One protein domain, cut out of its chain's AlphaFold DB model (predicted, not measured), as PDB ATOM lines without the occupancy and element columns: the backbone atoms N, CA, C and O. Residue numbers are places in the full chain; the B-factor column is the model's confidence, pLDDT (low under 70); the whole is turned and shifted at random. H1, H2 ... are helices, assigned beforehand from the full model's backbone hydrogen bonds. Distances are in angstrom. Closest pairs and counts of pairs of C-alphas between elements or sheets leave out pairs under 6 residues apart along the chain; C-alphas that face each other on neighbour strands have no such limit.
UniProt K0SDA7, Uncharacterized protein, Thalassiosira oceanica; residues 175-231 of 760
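Overview. This is residues 175 to 231 of the 760 residues of an uncharacterized protein of Thalassiosira oceanica (UniProt K0SDA7). Four short helices form a small cluster at steep angles to one another: the longest, H1, stands at one end, and H4, at the far side from it, packs on H2 and H3. The 57 printed residues, all helix in class, hold H1, H2, H3, H4 in chain order. The whole is compact, radius of gyration of the C-alphas 10.4 A, spanning 28 by 21 by 20 A.

Arrangement. H1, residues 175 to 187, touches H2, residues 194 to 200, with residues 183 to 187 alone; closest are the C-alphas of Lys 183 and Tyr 197, 5.6 A. H4, residues 219 to 229, touches H3, residues 205 to 212, at a steep tilt of 60 degrees, opposite ways; closest are the C-alphas of Met 212 and Lys 222, 4.8 A. Every O i to N i+4 pair is within hydrogen-bond range in H1 and H4, 3 of 4 in H3, and 1 of 3 in H2, with 0 of 4 O i to N i+3 pairs.

Along the chain. H1 spans 18.2 A from C-alpha 175 at (25.777, 67.570, 10.782). H4 spans 15.6 A to C-alpha 229 at (19.685, 66.269, 5.676).

Size, cuts and confidence. The printed part has no cut and no long link; residues 187 to 191 are under pLDDT 70.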
ATOM      1  N   VAL A 175      26.789  66.698  11.393       93.88
ATOM      2  CA  VAL A 175      25.777  67.570  10.782       93.88
ATOM      3  C   VAL A 175      25.509  68.824  11.618       93.88
ATOM      4  O   VAL A 175      25.424  69.909  11.044       93.88
ATOM      5  N   ARG A 176      25.539  68.738  12.958       91.81
ATOM      6  CA  ARG A 176      25.542  69.925  13.836       91.81
ATOM      7  C   ARG A 176      26.759  70.807  13.549       91.81
ATOM      8  O   ARG A 176      26.627  72.014  13.360       91.81
ATOM      9  N   SER A 177      27.950  70.212  13.439       89.38
ATOM     10  CA  SER A 177      29.178  70.945  13.105       89.38
ATOM     11  C   SER A 177      29.183  71.515  11.681       89.38
ATOM     12  O   SER A 177      29.892  72.491  11.428       89.38
ATOM     13  N   ALA A 178      28.428  70.924  10.751       91.19
ATOM     14  CA  ALA A 178      28.203  71.457   9.411       91.19
ATOM     15  C   ALA A 178      27.218  72.634   9.432       91.19
ATOM     16  O   ALA A 178      27.494  73.639   8.775       91.19
ATOM     17  N   PHE A 179      26.128  72.529  10.203       92.44
ATOM     18  CA  PHE A 179      25.154  73.599  10.419       92.44
ATOM     19  C   PHE A 179      25.817  74.835  11.017       92.44
ATOM     20  O   PHE A 179      25.809  75.876  10.374       92.44
ATOM     21  N   GLU A 180      26.442  74.727  12.195       88.69
ATOM     22  CA  GLU A 180      26.994  75.896  12.895       88.69
ATOM     23  C   GLU A 180      28.126  76.559  12.087       88.69
ATOM     24  O   GLU A 180      28.157  77.782  11.961       88.69
ATOM     25  N   TYR A 181      28.999  75.774  11.435       86.94
ATOM     26  CA  TYR A 181      30.017  76.323  10.527       86.94
ATOM     27  C   TYR A 181      29.398  77.123   9.376       86.94
ATOM     28  O   TYR A 181      29.800  78.256   9.119       86.94
ATOM     29  N   HIS A 182      28.438  76.529   8.661       86.44
ATOM     30  CA  HIS A 182      27.804  77.189   7.523       86.44
ATOM     31  C   HIS A 182      26.994  78.397   7.978       86.44
ATOM     32  O   HIS A 182      27.157  79.463   7.399       86.44
ATOM     33  N   LYS A 183      26.180  78.264   9.029       88.06
ATOM     34  CA  LYS A 183      25.368  79.341   9.601       88.06
ATOM     35  C   LYS A 183      26.215  80.570   9.899       88.06
ATOM     36  O   LYS A 183      25.904  81.656   9.407       88.06
ATOM     37  N   ASN A 184      27.298  80.378  10.650       82.25
ATOM     38  CA  ASN A 184      28.211  81.456  11.000       82.25
ATOM     39  C   ASN A 184      28.817  82.042   9.716       82.25
ATOM     40  O   ASN A 184      28.699  83.239   9.497       82.25
ATOM     41  N   LYS A 185      29.272  81.208   8.772       79.06
ATOM     42  CA  LYS A 185      29.743  81.622   7.435       79.06
ATOM     43  C   LYS A 185      28.666  82.217   6.492       79.06
ATOM     44  O   LYS A 185      28.987  82.628   5.375       79.06
ATOM     45  N   ILE A 186      27.395  82.292   6.897       73.50
ATOM     46  CA  ILE A 186      26.266  82.719   6.044       73.50
ATOM     47  C   ILE A 186      25.509  83.935   6.587       73.50
ATOM     48  O   ILE A 186      24.968  84.692   5.783       73.50
ATOM     49  N   GLN A 187      25.579  84.225   7.888       62.47
ATOM     50  CA  GLN A 187      25.453  85.616   8.371       62.47
ATOM     51  C   GLN A 187      26.392  86.518   7.539       62.47
ATOM     52  O   GLN A 187      25.989  87.501   6.919       62.47
ATOM     53  N   MET A 188      27.595  85.984   7.346       55.22
ATOM     54  CA  MET A 188      28.712  86.485   6.563       55.22
ATOM     55  C   MET A 188      28.539  86.441   5.019       55.22
ATOM     56  O   MET A 188      29.463  86.840   4.315       55.22
ATOM     57  N   SER A 189      27.431  85.950   4.427       59.34
ATOM     58  CA  SER A 189      27.321  85.847   2.949       59.34
ATOM     59  C   SER A 189      25.896  85.913   2.366       59.34
ATOM     60  O   SER A 189      24.994  85.155   2.719       59.34
ATOM     61  N   ARG A 190      25.676  86.823   1.403       56.84
ATOM     62  CA  ARG A 190      24.376  87.515   1.269       56.84
ATOM     63  C   ARG A 190      23.272  86.944   0.366       56.84
ATOM     64  O   ARG A 190      22.175  87.499   0.411       56.84
ATOM     65  N   THR A 191      23.488  85.913  -0.463       66.56
ATOM     66  CA  THR A 191      22.499  85.557  -1.522       66.56
ATOM     67  C   THR A 191      21.979  84.117  -1.527       66.56
ATOM     68  O   THR A 191      20.769  83.923  -1.424       66.56
ATOM     69  N   LYS A 192      22.829  83.090  -1.668       73.31
ATOM     70  CA  LYS A 192      22.345  81.714  -1.938       73.31
ATOM     71  C   LYS A 192      21.830  80.949  -0.716       73.31
ATOM     72  O   LYS A 192      21.018  80.044  -0.878       73.31
ATOM     73  N   HIS A 193      22.278  81.305   0.487       85.69
ATOM     74  CA  HIS A 193      22.053  80.506   1.699       85.69
ATOM     75  C   HIS A 193      21.122  81.153   2.736       85.69
ATOM     76  O   HIS A 193      20.625  80.467   3.628       85.69
ATOM     77  N   LYS A 194      20.830  82.453   2.586       88.50
ATOM     78  CA  LYS A 194      20.003  83.248   3.509       88.50
ATOM     79  C   LYS A 194      18.651  82.594   3.829       88.50
ATOM     80  O   LYS A 194      18.237  82.575   4.985       88.50
ATOM     81  N   LYS A 195      17.994  82.006   2.821       90.19
ATOM     82  CA  LYS A 195      16.703  81.317   2.988       90.19
ATOM     83  C   LYS A 195      16.756  80.211   4.044       90.19
ATOM     84  O   LYS A 195      15.843  80.090   4.844       90.19
ATOM     85  N   PHE A 196      17.848  79.449   4.071       91.75
ATOM     86  CA  PHE A 196      18.045  78.376   5.040       91.75
ATOM     87  C   PHE A 196      18.401  78.950   6.420       91.75
ATOM     88  O   PHE A 196      17.636  78.806   7.363       91.75
ATOM     89  N   TYR A 197      19.520  79.668   6.535       92.06
ATOM     90  CA  TYR A 197      20.126  80.016   7.832       92.06
ATOM     91  C   TYR A 197      19.634  81.317   8.488       92.06
ATOM     92  O   TYR A 197      20.063  81.640   9.593       92.06
ATOM     93  N   VAL A 198      18.788  82.098   7.811       89.50
ATOM     94  CA  VAL A 198      18.309  83.403   8.311       89.50
ATOM     95  C   VAL A 198      16.789  83.510   8.250       89.50
ATOM     96  O   VAL A 198      16.185  84.048   9.171       89.50
ATOM     97  N   GLU A 199      16.161  83.010   7.182       91.00
ATOM     98  CA  GLU A 199      14.698  83.072   7.024       91.00
ATOM     99  C   GLU A 199      13.989  81.855   7.643       91.00
ATOM    100  O   GLU A 199      12.887  82.015   8.158       91.00
ATOM    101  N   CYS A 200      14.625  80.676   7.648       92.25
ATOM    102  CA  CYS A 200      14.074  79.452   8.239       92.25
ATOM    103  C   CYS A 200      14.711  79.058   9.582       92.25
ATOM    104  O   CYS A 200      13.984  78.762  10.524       92.25
ATOM    105  N   PHE A 201      16.045  79.074   9.691       92.06
ATOM    106  CA  PHE A 201      16.784  78.540  10.851       92.06
ATOM    107  C   PHE A 201      17.733  79.568  11.497       92.06
ATOM    108  O   PHE A 201      18.946  79.348  11.549       92.06
ATOM    109  N   PRO A 202      17.216  80.718  11.981       87.56
ATOM    110  CA  PRO A 202      18.039  81.766  12.586       87.56
ATOM    111  C   PRO A 202      18.595  81.395  13.973       87.56
ATOM    112  O   PRO A 202      19.617  81.958  14.383       87.56
ATOM    113  N   GLY A 203      17.956  80.476  14.707       86.94
ATOM    114  CA  GLY A 203      18.397  80.006  16.023       86.94
ATOM    115  C   GLY A 203      19.342  78.803  15.944       86.94
ATOM    116  O   GLY A 203      20.377  78.883  15.283       86.94
ATOM    117  N   ARG A 204      19.099  77.735  16.702       88.62
ATOM    118  CA  ARG A 204      20.062  76.628  16.877       88.62
ATOM    119  C   ARG A 204      19.814  75.503  15.874       88.62
ATOM    120  O   ARG A 204      18.798  75.473  15.192       88.62
ATOM    121  N   PHE A 205      20.723  74.528  15.821       92.75
ATOM    122  CA  PHE A 205      20.492  73.326  15.014       92.75
ATOM    123  C   PHE A 205      19.226  72.543  15.427       92.75
ATOM    124  O   PHE A 205      18.590  71.939  14.570       92.75
ATOM    125  N   ASN A 206      18.799  72.608  16.700       92.56
ATOM    126  CA  ASN A 206      17.514  72.032  17.131       92.56
ATOM    127  C   ASN A 206      16.326  72.615  16.339       92.56
ATOM    128  O   ASN A 206      15.449  71.856  15.952       92.56
ATOM    129  N   ASP A 207      16.331  73.911  16.004       92.50
ATOM    130  CA  ASP A 207      15.280  74.576  15.216       92.50
ATOM    131  C   ASP A 207      15.080  73.931  13.827       92.50
ATOM    132  O   ASP A 207      13.978  73.950  13.280       92.50
ATOM    133  N   VAL A 208      16.143  73.346  13.253       94.00
ATOM    134  CA  VAL A 208      16.080  72.579  11.997       94.00
ATOM    135  C   VAL A 208      15.263  71.304  12.197       94.00
ATOM    136  O   VAL A 208      14.430  70.972  11.357       94.00
ATOM    137  N   VAL A 209      15.480  70.613  13.318       94.31
ATOM    138  CA  VAL A 209      14.797  69.361  13.662       94.31
ATOM    139  C   VAL A 209      13.336  69.626  14.036       94.31
ATOM    140  O   VAL A 209      12.445  68.976  13.498       94.31
ATOM    141  N   GLU A 210      13.070  70.637  14.867       93.44
ATOM    142  CA  GLU A 210      11.709  71.049  15.246       93.44
ATOM    143  C   GLU A 210      10.850  71.416  14.024       93.44
ATOM    144  O   GLU A 210       9.684  71.030  13.934       93.44
ATOM    145  N   ALA A 211      11.428  72.088  13.025       93.06
ATOM    146  CA  ALA A 211      10.716  72.390  11.786       93.06
ATOM    147  C   ALA A 211      10.344  71.135  10.977       93.06
ATOM    148  O   ALA A 211       9.266  71.078  10.387       93.06
ATOM    149  N   MET A 212      11.190  70.101  10.968       92.69
ATOM    150  CA  MET A 212      10.863  68.821  10.319       92.69
ATOM    151  C   MET A 212       9.712  68.105  11.037       92.69
ATOM    152  O   MET A 212       8.791  67.602  10.389       92.69
ATOM    153  N   ARG A 213       9.680  68.194  12.373       91.56
ATOM    154  CA  ARG A 213       8.552  67.789  13.236       91.56
ATOM    155  C   ARG A 213       7.306  68.680  13.089       91.56
ATOM    156  O   ARG A 213       6.325  68.489  13.794       91.56
ATOM    157  N   GLY A 214       7.329  69.684  12.208       88.44
ATOM    158  CA  GLY A 214       6.213  70.610  11.991       88.44
ATOM    159  C   GLY A 214       5.955  71.586  13.146       88.44
ATOM    160  O   GLY A 214       4.926  72.264  13.149       88.44
ATOM    161  N   ALA A 215       6.865  71.699  14.119       84.31
ATOM    162  CA  ALA A 215       6.687  72.514  15.316       84.31
ATOM    163  C   ALA A 215       6.840  74.022  15.018       84.31
ATOM    164  O   ALA A 215       7.860  74.652  15.288       84.31
ATOM    165  N   GLY A 216       5.787  74.621  14.451       72.38
ATOM    166  CA  GLY A 216       5.642  76.074  14.286       72.38
ATOM    167  C   GLY A 216       6.342  76.701  13.071       72.38
ATOM    168  O   GLY A 216       6.340  77.925  12.945       72.38
ATOM    169  N   SER A 217       6.920  75.904  12.168       80.06
ATOM    170  CA  SER A 217       7.613  76.384  10.960       80.06
ATOM    171  C   SER A 217       6.717  76.471   9.715       80.06
ATOM    172  O   SER A 217       5.809  75.665   9.545       80.06
ATOM    173  N   ASP A 218       7.042  77.365   8.770       88.62
ATOM    174  CA  ASP A 218       6.516  77.312   7.390       88.62
ATOM    175  C   ASP A 218       6.908  75.974   6.726       88.62
ATOM    176  O   ASP A 218       8.070  75.570   6.793       88.62
ATOM    177  N   GLU A 219       5.979  75.323   6.023       92.88
ATOM    178  CA  GLU A 219       6.228  74.113   5.214       92.88
ATOM    179  C   GLU A 219       7.407  74.271   4.238       92.88
ATOM    180  O   GLU A 219       8.155  73.331   3.959       92.88
ATOM    181  N   LYS A 220       7.653  75.495   3.746       92.31
ATOM    182  CA  LYS A 220       8.841  75.788   2.927       92.31
ATOM    183  C   LYS A 220      10.138  75.523   3.688       92.31
ATOM    184  O   LYS A 220      11.099  75.051   3.080       92.31
ATOM    185  N   CYS A 221      10.163  75.840   4.982       93.50
ATOM    186  CA  CYS A 221      11.300  75.654   5.872       93.50
ATOM    187  C   CYS A 221      11.482  74.186   6.245       93.50
ATOM    188  O   CYS A 221      12.587  73.684   6.051       93.50
ATOM    189  N   LYS A 222      10.412  73.477   6.626       94.00
ATOM    190  CA  LYS A 222      10.412  72.009   6.760       94.00
ATOM    191  C   LYS A 222      11.059  71.339   5.541       94.00
ATOM    192  O   LYS A 222      12.142  70.767   5.649       94.00
ATOM    193  N   GLY A 223      10.530  71.616   4.346       93.19
ATOM    194  CA  GLY A 223      11.097  71.106   3.098       93.19
ATOM    195  C   GLY A 223      12.541  71.550   2.811       93.19
ATOM    196  O   GLY A 223      13.247  70.876   2.060       93.19
ATOM    197  N   TYR A 224      13.022  72.673   3.358       93.31
ATOM    198  CA  TYR A 224      14.442  73.039   3.281       93.31
ATOM    199  C   TYR A 224      15.309  72.151   4.182       93.31
ATOM    200  O   TYR A 224      16.357  71.709   3.709       93.31
ATOM    201  N   ALA A 225      14.882  71.878   5.419       93.50
ATOM    202  CA  ALA A 225      15.566  70.971   6.342       93.50
ATOM    203  C   ALA A 225      15.616  69.537   5.795       93.50
ATOM    204  O   ALA A 225      16.710  68.984   5.667       93.50
ATOM    205  N   ASP A 226      14.475  68.999   5.344       92.75
ATOM    206  CA  ASP A 226      14.370  67.667   4.730       92.75
ATOM    207  C   ASP A 226      15.390  67.501   3.588       92.75
ATOM    208  O   ASP A 226      16.198  66.569   3.559       92.75
ATOM    209  N   ARG A 227      15.416  68.473   2.661       92.25
ATOM    210  CA  ARG A 227      16.355  68.478   1.529       92.25
ATOM    211  C   ARG A 227      17.812  68.618   1.964       92.25
ATOM    212  O   ARG A 227      18.677  68.137   1.241       92.25
ATOM    213  N   ALA A 228      18.106  69.299   3.070       92.75
ATOM    214  CA  ALA A 228      19.472  69.466   3.558       92.75
ATOM    215  C   ALA A 228      20.023  68.162   4.143       92.75
ATOM    216  O   ALA A 228      21.106  67.730   3.749       92.75
ATOM    217  N   LEU A 229      19.271  67.522   5.041       91.81
ATOM    218  CA  LEU A 229      19.685  66.269   5.676       91.81
ATOM    219  C   LEU A 229      19.727  65.105   4.678       91.81
ATOM    220  O   LEU A 229      20.665  64.314   4.704       91.81
ATOM    221  N   GLY A 230      18.814  65.082   3.701       89.12
ATOM    222  CA  GLY A 230      18.849  64.152   2.566       89.12
ATOM    223  C   GLY A 230      20.007  64.357   1.569       89.12
ATOM    224  O   GLY A 230      19.975  63.788   0.481       89.12
ATOM    225  N   GLY A 231      21.014  65.186   1.875       84.19
ATOM    226  CA  GLY A 231      22.183  65.411   1.010       84.19
ATOM    227  C   GLY A 231      21.920  66.286  -0.226       84.19
ATOM    228  O   GLY A 231      22.741  66.327  -1.145       84.19
TER     229      GLY A 231